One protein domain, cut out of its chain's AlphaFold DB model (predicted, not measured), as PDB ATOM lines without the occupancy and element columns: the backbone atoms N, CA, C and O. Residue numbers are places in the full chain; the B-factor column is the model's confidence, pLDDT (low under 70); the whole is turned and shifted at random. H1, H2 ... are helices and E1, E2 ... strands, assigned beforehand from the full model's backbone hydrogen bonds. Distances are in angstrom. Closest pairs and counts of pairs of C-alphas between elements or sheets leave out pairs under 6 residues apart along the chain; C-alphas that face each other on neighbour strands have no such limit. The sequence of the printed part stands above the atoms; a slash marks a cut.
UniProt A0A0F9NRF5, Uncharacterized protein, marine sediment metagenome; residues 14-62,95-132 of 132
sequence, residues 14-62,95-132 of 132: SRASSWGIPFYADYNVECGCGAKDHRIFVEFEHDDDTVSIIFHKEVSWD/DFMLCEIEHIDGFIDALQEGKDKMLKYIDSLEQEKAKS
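This is residues 14 to 62 and 95 to 132 of the 132 residues of an uncharacterized protein of marine sediment metagenome (UniProt A0A0F9NRF5). A four-stranded antiparallel sheet, strongly drawn out by the long hairpin of E3 and E4, has one long helix, H1, laid over one face, running along the strands; no named helix covers the other face. Residues 125 to 132, of which 125 to 129 belong to H1, stand free and stick out past the sheet; the body without them spans 41 by 29 by 21 A. The printed part has 87 residues, with four named strands and then one named helix along the chain, E1 E2 E3 E4 H1, and the sheet's order is E1 - E2 - E3 - E4. The class is mixed, helices and strands, and the whole is loose, with a radius of gyration of the C-alphas of 15.4 A and an elongated outline of 52 by 29 by 21 A.

The printed part begins with E1, residues 14 to 17, whose C-alpha 14 is at (349.075, 332.510, 433.664). E2 holds residues 26 to 29; E1 and E2 are the short strands, 9.1 A and 9.7 A from first to last C-alpha. E3, residues 40 to 47, is 22.3 A long, and E4, residues 50 to 57, is 22.4 A long. After the cut comes H1, residues 101 to 129, 42.7 A long, from C-alpha 101 at (346.727, 322.286, 421.477) to C-alpha 129 at (381.971, 338.493, 439.370).

The four strands form a meander, each strand the antiparallel neighbour of the one before, with E1 and E4 as edge strands. In the hairpin of E1 and E2, N 14 and O 28 are 2.8 A apart, within hydrogen-bond range. In the hairpin of E2 and E3, N 29 and O 40 are within range at 2.9 A. In the hairpin of E3 and E4, N 43 and O 54 are within range at 2.8 A, and so are N 50 and O 47, at 2.8 A. E1 and E4 are apart, and so are E2 and E4. H1 is on the sheet, which gives two layers, a helix on one face of a sheet, at a height over the sheet of 8.2 A. It lies over E2 and E3 and runs along the strands, at 8 degrees to E2 on the local plane. The closest C-alphas of E3 and H1 are those of Phe 44 and Gly 114, 6.7 A apart; those of E2 and H1 are Tyr 27 and Ala 110, also 6.7 A. E4 and H1 are near each other, with 5 pairs of C-alphas within 10 A. In H1 every O i to N i+4 pair is within hydrogen-bond range.

The two C-alphas farthest apart are those of Asp 62 and Lys 131, 53.9 A. Residues 63 to 94 are not printed, and C-alphas 62 and 95 are 14.3 A apart across this cut, which lies in the link from E4 to H1. Of the links printed whole, E3 to E4 is tight and the other two are short. Mean pLDDT of the printed part is 74.0; 33 residues are under 70, among them residues 14 to 38.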
ATOM      1  N   SER A  14     349.023 331.193 433.032       69.56
ATOM      2  CA  SER A  14     349.075 332.510 433.664       69.56
ATOM      3  C   SER A  14     350.252 332.605 434.620       69.56
ATOM      4  O   SER A  14     350.595 331.652 435.313       69.56
ATOM      5  N   ARG A  15     350.889 333.774 434.672       66.81
ATOM      6  CA  ARG A  15     351.965 334.029 435.629       66.81
ATOM      7  C   ARG A  15     351.360 334.158 437.028       66.81
ATOM      8  O   ARG A  15     350.578 335.078 437.263       66.81
ATOM      9  N   ALA A  16     351.699 333.248 437.938       62.06
ATOM     10  CA  ALA A  16     351.131 333.239 439.287       62.06
ATOM     11  C   ALA A  16     351.783 334.306 440.172       62.06
ATOM     12  O   ALA A  16     351.106 334.998 440.932       62.06
ATOM     13  N   SER A  17     353.101 334.465 440.051       62.78
ATOM     14  CA  SER A  17     353.856 335.466 440.786       62.78
ATOM     15  C   SER A  17     355.216 335.737 440.133       62.78
ATOM     16  O   SER A  17     355.696 335.008 439.260       62.78
ATOM     17  N   SER A  18     355.835 336.838 440.543       55.28
ATOM     18  CA  SER A  18     357.278 337.013 440.447       55.28
ATOM     19  C   SER A  18     357.720 337.766 441.677       55.28
ATOM     20  O   SER A  18     357.436 338.961 441.815       55.28
ATOM     21  N   TRP A  19     358.376 337.072 442.593       51.47
ATOM     22  CA  TRP A  19     359.061 337.750 443.678       51.47
ATOM     23  C   TRP A  19     360.207 338.577 443.087       51.47
ATOM     24  O   TRP A  19     360.671 338.305 441.980       51.47
ATOM     25  N   GLY A  20     360.680 339.601 443.804       46.50
ATOM     26  CA  GLY A  20     361.852 340.408 443.415       46.50
ATOM     27  C   GLY A  20     363.176 339.628 443.423       46.50
ATOM     28  O   GLY A  20     364.239 340.213 443.585       46.50
ATOM     29  N   ILE A  21     363.080 338.307 443.306       52.22
ATOM     30  CA  ILE A  21     364.137 337.325 443.257       52.22
ATOM     31  C   ILE A  21     364.225 336.894 441.781       52.22
ATOM     32  O   ILE A  21     363.243 336.385 441.242       52.22
ATOM     33  N   PRO A  22     365.353 337.130 441.095       51.75
ATOM     34  CA  PRO A  22     365.445 337.055 439.632       51.75
ATOM     35  C   PRO A  22     365.268 335.648 439.039       51.75
ATOM     36  O   PRO A  22     365.034 335.532 437.840       51.75
ATOM     37  N   PHE A  23     365.347 334.598 439.860       53.16
ATOM     38  CA  PHE A  23     365.218 333.205 439.431       53.16
ATOM     39  C   PHE A  23     363.801 332.636 439.567       53.16
ATOM     40  O   PHE A  23     363.516 331.595 438.994       53.16
ATOM     41  N   TYR A  24     362.880 333.321 440.248       54.03
ATOM     42  CA  TYR A  24     361.581 332.739 440.579       54.03
ATOM     43  C   TYR A  24     360.479 333.207 439.618       54.03
ATOM     44  O   TYR A  24     359.993 334.346 439.678       54.03
ATOM     45  N   ALA A  25     360.081 332.319 438.708       59.12
ATOM     46  CA  ALA A  25     358.948 332.522 437.817       59.12
ATOM     47  C   ALA A  25     357.928 331.400 438.014       59.12
ATOM     48  O   ALA A  25     358.181 330.276 437.597       59.12
ATOM     49  N   ASP A  26     356.780 331.742 438.604       63.75
ATOM     50  CA  ASP A  26     355.667 330.809 438.747       63.75
ATOM     51  C   ASP A  26     354.738 330.895 437.546       63.75
ATOM     52  O   ASP A  26     354.159 331.955 437.261       63.75
ATOM     53  N   TYR A  27     354.502 329.752 436.918       65.88
ATOM     54  CA  TYR A  27     353.487 329.620 435.884       65.88
ATOM     55  C   TYR A  27     352.401 328.655 436.340       65.88
ATOM     56  O   TYR A  27     352.686 327.498 436.631       65.88
ATOM     57  N   ASN A  28     351.161 329.138 436.380       65.06
ATOM     58  CA  ASN A  28     349.969 328.313 436.511       65.06
ATOM     59  C   ASN A  28     349.575 327.821 435.131       65.06
ATOM     60  O   ASN A  28     349.235 328.643 434.281       65.06
ATOM     61  N   VAL A  29     349.532 326.511 434.938       66.38
ATOM     62  CA  VAL A  29     348.944 325.915 433.739       66.38
ATOM     63  C   VAL A  29     347.594 325.316 434.096       66.38
ATOM     64  O   VAL A  29     347.507 324.495 435.006       66.38
ATOM     65  N   GLU A  30     346.538 325.738 433.408       67.31
ATOM     66  CA  GLU A  30     345.156 325.337 433.649       67.31
ATOM     67  C   GLU A  30     344.548 324.725 432.377       67.31
ATOM     68  O   GLU A  30     344.565 325.330 431.312       67.31
ATOM     69  N   CYS A  31     343.922 323.549 432.496       61.50
ATOM     70  CA  CYS A  31     343.237 322.835 431.398       61.50
ATOM     71  C   CYS A  31     341.974 323.565 430.855       61.50
ATOM     72  O   CYS A  31     341.249 323.028 430.024       61.50
ATOM     73  N   GLY A  32     341.641 324.771 431.324       59.50
ATOM     74  CA  GLY A  32     340.427 325.503 430.920       59.50
ATOM     75  C   GLY A  32     339.117 324.975 431.532       59.50
ATOM     76  O   GLY A  32     338.134 325.706 431.612       59.50
ATOM     77  N   CYS A  33     339.102 323.750 432.070       65.12
ATOM     78  CA  CYS A  33     337.955 323.177 432.792       65.12
ATOM     79  C   CYS A  33     337.661 323.827 434.162       65.12
ATOM     80  O   CYS A  33     336.654 323.507 434.792       65.12
ATOM     81  N   GLY A  34     338.542 324.709 434.652       61.75
ATOM     82  CA  GLY A  34     338.408 325.392 435.946       61.75
ATOM     83  C   GLY A  34     338.643 324.511 437.181       61.75
ATOM     84  O   GLY A  34     338.496 324.990 438.308       61.75
ATOM     85  N   ALA A  35     339.010 323.241 436.995       65.00
ATOM     86  CA  ALA A  35     339.314 322.316 438.079       65.00
ATOM     87  C   ALA A  35     340.714 322.605 438.655       65.00
ATOM     88  O   ALA A  35     341.692 322.746 437.917       65.00
ATOM     89  N   LYS A  36     340.803 322.768 439.982       65.50
ATOM     90  CA  LYS A  36     342.041 323.185 440.670       65.50
ATOM     91  C   LYS A  36     343.102 322.085 440.723       65.50
ATOM     92  O   LYS A  36     344.284 322.395 440.718       65.50
ATOM     93  N   ASP A  37     342.671 320.834 440.752       64.75
ATOM     94  CA  ASP A  37     343.487 319.616 440.694       64.75
ATOM     95  C   ASP A  37     344.210 319.437 439.350       64.75
ATOM     96  O   ASP A  37     345.191 318.705 439.255       64.75
ATOM     97  N   HIS A  38     343.776 320.143 438.307       65.94
ATOM     98  CA  HIS A  38     344.458 320.171 437.013       65.94
ATOM     99  C   HIS A  38     345.507 321.288 436.904       65.94
ATOM    100  O   HIS A  38     346.103 321.455 435.841       65.94
ATOM    101  N   ARG A  39     345.726 322.067 437.973       72.38
ATOM    102  CA  ARG A  39     346.719 323.141 437.984       72.38
ATOM    103  C   ARG A  39     348.111 322.583 438.252       72.38
ATOM    104  O   ARG A  39     348.322 321.879 439.238       72.38
ATOM    105  N   ILE A  40     349.064 322.971 437.413       75.88
ATOM    106  CA  ILE A  40     350.491 322.775 437.680       75.88
ATOM    107  C   ILE A  40     351.159 324.122 437.869       75.88
ATOM    108  O   ILE A  40     350.885 325.065 437.123       75.88
ATOM    109  N   PHE A  41     352.038 324.174 438.861       77.94
ATOM    110  CA  PHE A  41     352.961 325.268 439.081       77.94
ATOM    111  C   PHE A  41     354.328 324.851 438.557       77.94
ATOM    112  O   PHE A  41     354.859 323.813 438.952       77.94
ATOM    113  N   VAL A  42     354.879 325.649 437.653       79.69
ATOM    114  CA  VAL A  42     356.254 325.479 437.176       79.69
ATOM    115  C   VAL A  42     357.130 326.488 437.894       79.69
ATOM    116  O   VAL A  42     356.823 327.677 437.849       79.69
ATOM    117  N   GLU A  43     358.201 326.007 438.511       81.12
ATOM    118  CA  GLU A  43     359.234 326.799 439.168       81.12
ATOM    119  C   GLU A  43     360.586 326.543 438.488       81.12
ATOM    120  O   GLU A  43     360.887 325.428 438.056       81.12
ATOM    121  N   PHE A  44     361.395 327.593 438.386       79.25
ATOM    122  CA  PHE A  44     362.752 327.536 437.857       79.25
ATOM    123  C   PHE A  44     363.720 327.882 438.980       79.25
ATOM    124  O   PHE A  44     363.532 328.872 439.681       79.25
ATOM    125  N   GLU A  45     364.761 327.077 439.138       79.81
ATOM    126  CA  GLU A  45     365.799 327.296 440.136       79.81
ATOM    127  C   GLU A  45     367.169 327.142 439.477       79.81
ATOM    128  O   GLU A  45     367.371 326.295 438.604       79.81
ATOM    129  N   HIS A  46     368.108 327.991 439.882       78.00
ATOM    130  CA  HIS A  46     369.488 327.944 439.428       78.00
ATOM    131  C   HIS A  46     370.403 327.820 440.643       78.00
ATOM    132  O   HIS A  46     370.428 328.721 441.483       78.00
ATOM    133  N   ASP A  47     371.170 326.735 440.692       80.56
ATOM    134  CA  ASP A  47     372.149 326.454 441.740       80.56
ATOM    135  C   ASP A  47     373.504 326.138 441.096       80.56
ATOM    136  O   ASP A  47     373.647 325.137 440.391       80.56
ATOM    137  N   ASP A  48     374.480 327.023 441.309       78.69
ATOM    138  CA  ASP A  48     375.822 326.998 440.714       78.69
ATOM    139  C   ASP A  48     375.855 326.756 439.190       78.69
ATOM    140  O   ASP A  48     375.753 327.712 438.426       78.69
ATOM    141  N   ASP A  49     376.019 325.500 438.755       78.25
ATOM    142  CA  ASP A  49     376.100 325.077 437.344       78.25
ATOM    143  C   ASP A  49     374.840 324.318 436.876       78.25
ATOM    144  O   ASP A  49     374.787 323.792 435.759       78.25
ATOM    145  N   THR A  50     373.829 324.197 437.740       77.62
ATOM    146  CA  THR A  50     372.629 323.397 437.490       77.62
ATOM    147  C   THR A  50     371.395 324.274 437.373       77.62
ATOM    148  O   THR A  50     371.130 325.156 438.186       77.62
ATOM    149  N   VAL A  51     370.596 323.965 436.357       81.25
ATOM    150  CA  VAL A  51     369.254 324.502 436.173       81.25
ATOM    151  C   VAL A  51     368.246 323.415 436.517       81.25
ATOM    152  O   VAL A  51     368.238 322.351 435.895       81.25
ATOM    153  N   SER A  52     367.371 323.711 437.470       81.69
ATOM    154  CA  SER A  52     366.272 322.849 437.886       81.69
ATOM    155  C   SER A  52     364.946 323.435 437.412       81.69
ATOM    156  O   SER A  52     364.679 324.625 437.568       81.69
ATOM    157  N   ILE A  53     364.102 322.583 436.831       84.12
ATOM    158  CA  ILE A  53     362.703 322.901 436.533       84.12
ATOM    159  C   ILE A  53     361.862 322.006 437.431       84.12
ATOM    160  O   ILE A  53     361.920 320.779 437.318       84.12
ATOM    161  N   ILE A  54     361.115 322.619 438.338       83.12
ATOM    162  CA  ILE A  54     360.330 321.925 439.351       83.12
ATOM    163  C   ILE A  54     358.855 322.077 438.992       83.12
ATOM    164  O   ILE A  54     358.363 323.178 438.754       83.12
ATOM    165  N   PHE A  55     358.145 320.953 438.948       81.19
ATOM    166  CA  PHE A  55     356.710 320.916 438.701       81.19
ATOM    167  C   PHE A  55     355.996 320.573 440.002       81.19
ATOM    168  O   PHE A  55     356.110 319.452 440.496       81.19
ATOM    169  N   HIS A  56     355.238 321.523 440.545       79.62
ATOM    170  CA  HIS A  56     354.377 321.279 441.696       79.62
ATOM    171  C   HIS A  56     352.948 321.052 441.225       79.62
ATOM    172  O   HIS A  56     352.378 321.855 440.483       79.62
ATOM    173  N   LYS A  57     352.347 319.966 441.699       76.06
ATOM    174  CA  LYS A  57     350.933 319.663 441.510       76.06
ATOM    175  C   LYS A  57     350.339 319.327 442.867       76.06
ATOM    176  O   LYS A  57     350.923 318.562 443.635       76.06
ATOM    177  N   GLU A  58     349.189 319.913 443.178       72.69
ATOM    178  CA  GLU A  58     348.439 319.507 444.362       72.69
ATOM    179  C   GLU A  58     347.812 318.137 444.097       72.69
ATOM    180  O   GLU A  58     346.777 318.026 443.446       72.69
ATOM    181  N   VAL A  59     348.454 317.087 444.606       71.06
ATOM    182  CA  VAL A  59     347.936 315.723 444.502       71.06
ATOM    183  C   VAL A  59     347.038 315.449 445.700       71.06
ATOM    184  O   VAL A  59     347.478 315.468 446.854       71.06
ATOM    185  N   SER A  60     345.765 315.161 445.449       67.19
ATOM    186  CA  SER A  60     344.904 314.606 446.485       67.19
ATOM    187  C   SER A  60     345.216 313.115 446.634       67.19
ATOM    188  O   SER A  60     345.309 312.370 445.658       67.19
ATOM    189  N   TRP A  61     345.371 312.635 447.876       65.75
ATOM    190  CA  TRP A  61     345.374 311.193 448.141       65.75
ATOM    191  C   TRP A  61     343.949 310.683 447.950       65.75
ATOM    192  O   TRP A  61     343.205 310.461 448.914       65.75
ATOM    193  N   ASP A  62     343.536 310.547 446.695       59.28
ATOM    194  CA  ASP A  62     342.172 310.200 446.371       59.28
ATOM    195  C   ASP A  62     341.995 308.685 446.410       59.28
ATOM    196  O   ASP A  62     341.778 307.980 445.425       59.28
ATOM    197  N   ASP A  95     349.318 311.957 435.528       67.69
ATOM    198  CA  ASP A  95     349.256 312.590 434.226       67.69
ATOM    199  C   ASP A  95     348.977 314.089 434.378       67.69
ATOM    200  O   ASP A  95     348.090 314.538 435.119       67.69
ATOM    201  N   PHE A  96     349.730 314.882 433.627       67.25
ATOM    202  CA  PHE A  96     349.406 316.275 433.388       67.25
ATOM    203  C   PHE A  96     348.570 316.386 432.116       67.25
ATOM    204  O   PHE A  96     349.036 316.062 431.025       67.25
ATOM    205  N   MET A  97     347.325 316.837 432.256       65.31
ATOM    206  CA  MET A  97     346.400 316.943 431.132       65.31
ATOM    207  C   MET A  97     346.381 318.362 430.565       65.31
ATOM    208  O   MET A  97     345.846 319.288 431.175       65.31
ATOM    209  N   LEU A  98     346.917 318.507 429.355       73.56
ATOM    210  CA  LEU A  98     346.745 319.685 428.510       73.56
ATOM    211  C   LEU A  98     345.591 319.410 427.545       73.56
ATOM    212  O   LEU A  98     345.689 318.566 426.659       73.56
ATOM    213  N   CYS A  99     344.465 320.077 427.783       69.25
ATOM    214  CA  CYS A  99     343.188 319.726 427.159       69.25
ATOM    215  C   CYS A  99     343.047 320.199 425.697       69.25
ATOM    216  O   CYS A  99     342.250 319.637 424.952       69.25
ATOM    217  N   GLU A 100     343.839 321.187 425.274       76.94
ATOM    218  CA  GLU A 100     343.794 321.796 423.938       76.94
ATOM    219  C   GLU A 100     345.223 322.007 423.419       76.94
ATOM    220  O   GLU A 100     346.167 322.084 424.210       76.94
ATOM    221  N   ILE A 101     345.400 322.094 422.095       80.00
ATOM    222  CA  ILE A 101     346.727 322.286 421.477       80.00
ATOM    223  C   ILE A 101     347.312 323.635 421.909       80.00
ATOM    224  O   ILE A 101     348.493 323.735 422.225       80.00
ATOM    225  N   GLU A 102     346.461 324.645 422.037       76.75
ATOM    226  CA  GLU A 102     346.806 325.984 422.496       76.75
ATOM    227  C   GLU A 102     347.369 325.980 423.928       76.75
ATOM    228  O   GLU A 102     348.217 326.808 424.257       76.75
ATOM    229  N   HIS A 103     346.956 325.027 424.777       73.50
ATOM    230  CA  HIS A 103     347.528 324.854 426.117       73.50
ATOM    231  C   HIS A 103     348.951 324.283 426.066       73.50
ATOM    232  O   HIS A 103     349.767 324.596 426.934       73.50
ATOM    233  N   ILE A 104     349.266 323.466 425.054       80.69
ATOM    234  CA  ILE A 104     350.628 322.970 424.812       80.69
ATOM    235  C   ILE A 104     351.526 324.125 424.381       80.69
ATOM    236  O   ILE A 104     352.609 324.286 424.942       80.69
ATOM    237  N   ASP A 105     351.061 324.959 423.452       83.25
ATOM    238  CA  ASP A 105     351.806 326.140 423.014       83.25
ATOM    239  C   ASP A 105     352.032 327.113 424.182       83.25
ATOM    240  O   ASP A 105     353.164 327.530 424.426       83.25
ATOM    241  N   GLY A 106     351.000 327.387 424.988       79.19
ATOM    242  CA  GLY A 106     351.126 328.225 426.186       79.19
ATOM    243  C   GLY A 106     352.103 327.662 427.223       79.19
ATOM    244  O   GLY A 106     352.854 328.417 427.846       79.19
ATOM    245  N   PHE A 107     352.139 326.337 427.389       81.94
ATOM    246  CA  PHE A 107     353.103 325.672 428.263       81.94
ATOM    247  C   PHE A 107     354.537 325.805 427.735       81.94
ATOM    248  O   PHE A 107     355.443 326.149 428.495       81.94
ATOM    249  N   ILE A 108     354.750 325.594 426.432       86.38
ATOM    250  CA  ILE A 108     356.057 325.773 425.787       86.38
ATOM    251  C   ILE A 108     356.524 327.228 425.912       86.38
ATOM    252  O   ILE A 108     357.684 327.460 426.254       86.38
ATOM    253  N   ASP A 109     355.639 328.198 425.689       84.94
ATOM    254  CA  ASP A 109     355.950 329.623 425.825       84.94
ATOM    255  C   ASP A 109     356.378 329.976 427.254       84.94
ATOM    256  O   ASP A 109     357.354 330.702 427.446       84.94
ATOM    257  N   ALA A 110     355.708 329.421 428.269       81.25
ATOM    258  CA  ALA A 110     356.103 329.604 429.663       81.25
ATOM    259  C   ALA A 110     357.485 329.006 429.965       81.25
ATOM    260  O   ALA A 110     358.296 329.645 430.642       81.25
ATOM    261  N   LEU A 111     357.797 327.828 429.412       85.19
ATOM    262  CA  LEU A 111     359.131 327.231 429.526       85.19
ATOM    263  C   LEU A 111     360.208 328.089 428.848       85.19
ATOM    264  O   LEU A 111     361.296 328.271 429.399       85.19
ATOM    265  N   GLN A 112     359.914 328.640 427.668       87.31
ATOM    266  CA  GLN A 112     360.827 329.534 426.957       87.31
ATOM    267  C   GLN A 112     361.058 330.835 427.729       87.31
ATOM    268  O   GLN A 112     362.206 331.245 427.891       87.31
ATOM    269  N   GLU A 113     360.000 331.452 428.256       83.50
ATOM    270  CA  GLU A 113     360.108 332.680 429.044       83.50
ATOM    271  C   GLU A 113     360.893 332.454 430.347       83.50
ATOM    272  O   GLU A 113     361.731 333.284 430.712       83.50
ATOM    273  N   GLY A 114     360.671 331.322 431.027       81.44
ATOM    274  CA  GLY A 114     361.444 330.921 432.207       81.44
ATOM    275  C   GLY A 114     362.933 330.756 431.894       81.44
ATOM    276  O   GLY A 114     363.780 331.351 432.564       81.44
ATOM    277  N   LYS A 115     363.259 330.039 430.810       85.94
ATOM    278  CA  LYS A 115     364.638 329.876 430.320       85.94
ATOM    279  C   LYS A 115     365.301 331.222 430.013       85.94
ATOM    280  O   LYS A 115     366.427 331.460 430.442       85.94
ATOM    281  N   ASP A 116     364.620 332.104 429.287       86.44
ATOM    282  CA  ASP A 116     365.187 333.390 428.873       86.44
ATOM    283  C   ASP A 116     365.458 334.314 430.072       86.44
ATOM    284  O   ASP A 116     366.475 335.008 430.104       86.44
ATOM    285  N   LYS A 117     364.588 334.307 431.093       81.88
ATOM    286  CA  LYS A 117     364.831 335.041 432.349       81.88
ATOM    287  C   LYS A 117     366.043 334.510 433.099       81.88
ATOM    288  O   LYS A 117     366.838 335.296 433.607       81.88
ATOM    289  N   MET A 118     366.195 333.194 433.140       81.81
ATOM    290  CA  MET A 118     367.308 332.551 433.821       81.81
ATOM    291  C   MET A 118     368.645 332.840 433.136       81.81
ATOM    292  O   MET A 118     369.609 333.166 433.818       81.81
ATOM    293  N   LEU A 119     368.692 332.838 431.800       85.31
ATOM    294  CA  LEU A 119     369.885 333.256 431.056       85.31
ATOM    295  C   LEU A 119     370.268 334.711 431.366       85.31
ATOM    296  O   LEU A 119     371.416 334.981 431.704       85.31
ATOM    297  N   LYS A 120     369.293 335.633 431.357       85.69
ATOM    298  CA  LYS A 120     369.528 337.037 431.750       85.69
ATOM    299  C   LYS A 120     370.087 337.152 433.176       85.69
ATOM    300  O   LYS A 120     370.894 338.039 433.447       85.69
ATOM    301  N   TYR A 121     369.647 336.286 434.090       81.75
ATOM    302  CA  TYR A 121     370.145 336.259 435.463       81.75
ATOM    303  C   TYR A 121     371.588 335.743 435.549       81.75
ATOM    304  O   TYR A 121     372.421 336.400 436.174       81.75
ATOM    305  N   ILE A 122     371.907 334.634 434.882       83.38
ATOM    306  CA  ILE A 122     373.269 334.077 434.830       83.38
ATOM    307  C   ILE A 122     374.253 335.120 434.282       83.38
ATOM    308  O   ILE A 122     375.256 335.417 434.934       83.38
ATOM    309  N   ASP A 123     373.907 335.772 433.168       86.94
ATOM    310  CA  ASP A 123     374.722 336.836 432.569       86.94
ATOM    311  C   ASP A 123     374.989 337.982 433.566       86.94
ATOM    312  O   ASP A 123     376.082 338.553 433.609       86.94
ATOM    313  N   SER A 124     373.996 338.328 434.397       85.38
ATOM    314  CA  SER A 124     374.145 339.377 435.415       85.38
ATOM    315  C   SER A 124     375.131 338.983 436.522       85.38
ATOM    316  O   SER A 124     375.957 339.807 436.921       85.38
ATOM    317  N   LEU A 125     375.120 337.716 436.952       83.38
ATOM    318  CA  LEU A 125     376.036 337.193 437.968       83.38
ATOM    319  C   LEU A 125     377.482 337.148 437.461       83.38
ATOM    320  O   LEU A 125     378.411 337.488 438.196       83.38
ATOM    321  N   GLU A 126     377.691 336.754 436.205       86.06
ATOM    322  CA  GLU A 126     379.021 336.749 435.586       86.06
ATOM    323  C   GLU A 126     379.603 338.163 435.481       86.06
ATOM    324  O   GLU A 126     380.780 338.384 435.782       86.06
ATOM    325  N   GLN A 127     378.774 339.146 435.121       86.81
ATOM    326  CA  GLN A 127     379.192 340.547 435.063       86.81
ATOM    327  C   GLN A 127     379.538 341.128 436.438       86.81
ATOM    328  O   GLN A 127     380.424 341.981 436.524       86.81
ATOM    329  N   GLU A 128     378.849 340.715 437.502       85.81
ATOM    330  CA  GLU A 128     379.182 341.111 438.875       85.81
ATOM    331  C   GLU A 128     380.499 340.482 439.336       85.81
ATOM    332  O   GLU A 128     381.365 341.195 439.846       85.81
ATOM    333  N   LYS A 129     380.705 339.184 439.072       85.25
ATOM    334  CA  LYS A 129     381.971 338.493 439.370       85.25
ATOM    335  C   LYS A 129     383.155 339.117 438.633       85.25
ATOM    336  O   LYS A 129     384.208 339.283 439.231       85.25
ATOM    337  N   ALA A 130     382.987 339.509 437.369       83.19
ATOM    338  CA  ALA A 130     384.046 340.143 436.579       83.19
ATOM    339  C   ALA A 130     384.439 341.555 437.065       83.19
ATOM    340  O   ALA A 130     385.481 342.074 436.662       83.19
ATOM    341  N   LYS A 131     383.596 342.199 437.885       82.56
ATOM    342  CA  LYS A 131     383.851 343.525 438.474       82.56
ATOM    343  C   LYS A 131     384.442 343.457 439.885       82.56
ATOM    344  O   LYS A 131     384.888 344.497 440.374       82.56
ATOM    345  N   SER A 132     384.391 342.292 440.534       69.81
ATOM    346  CA  SER A 132     384.976 342.038 441.857       69.81
ATOM    347  C   SER A 132     386.433 341.603 441.763       69.81
ATOM    348  O   SER A 132     387.107 341.762 442.806       69.81
TER     349      SER A 132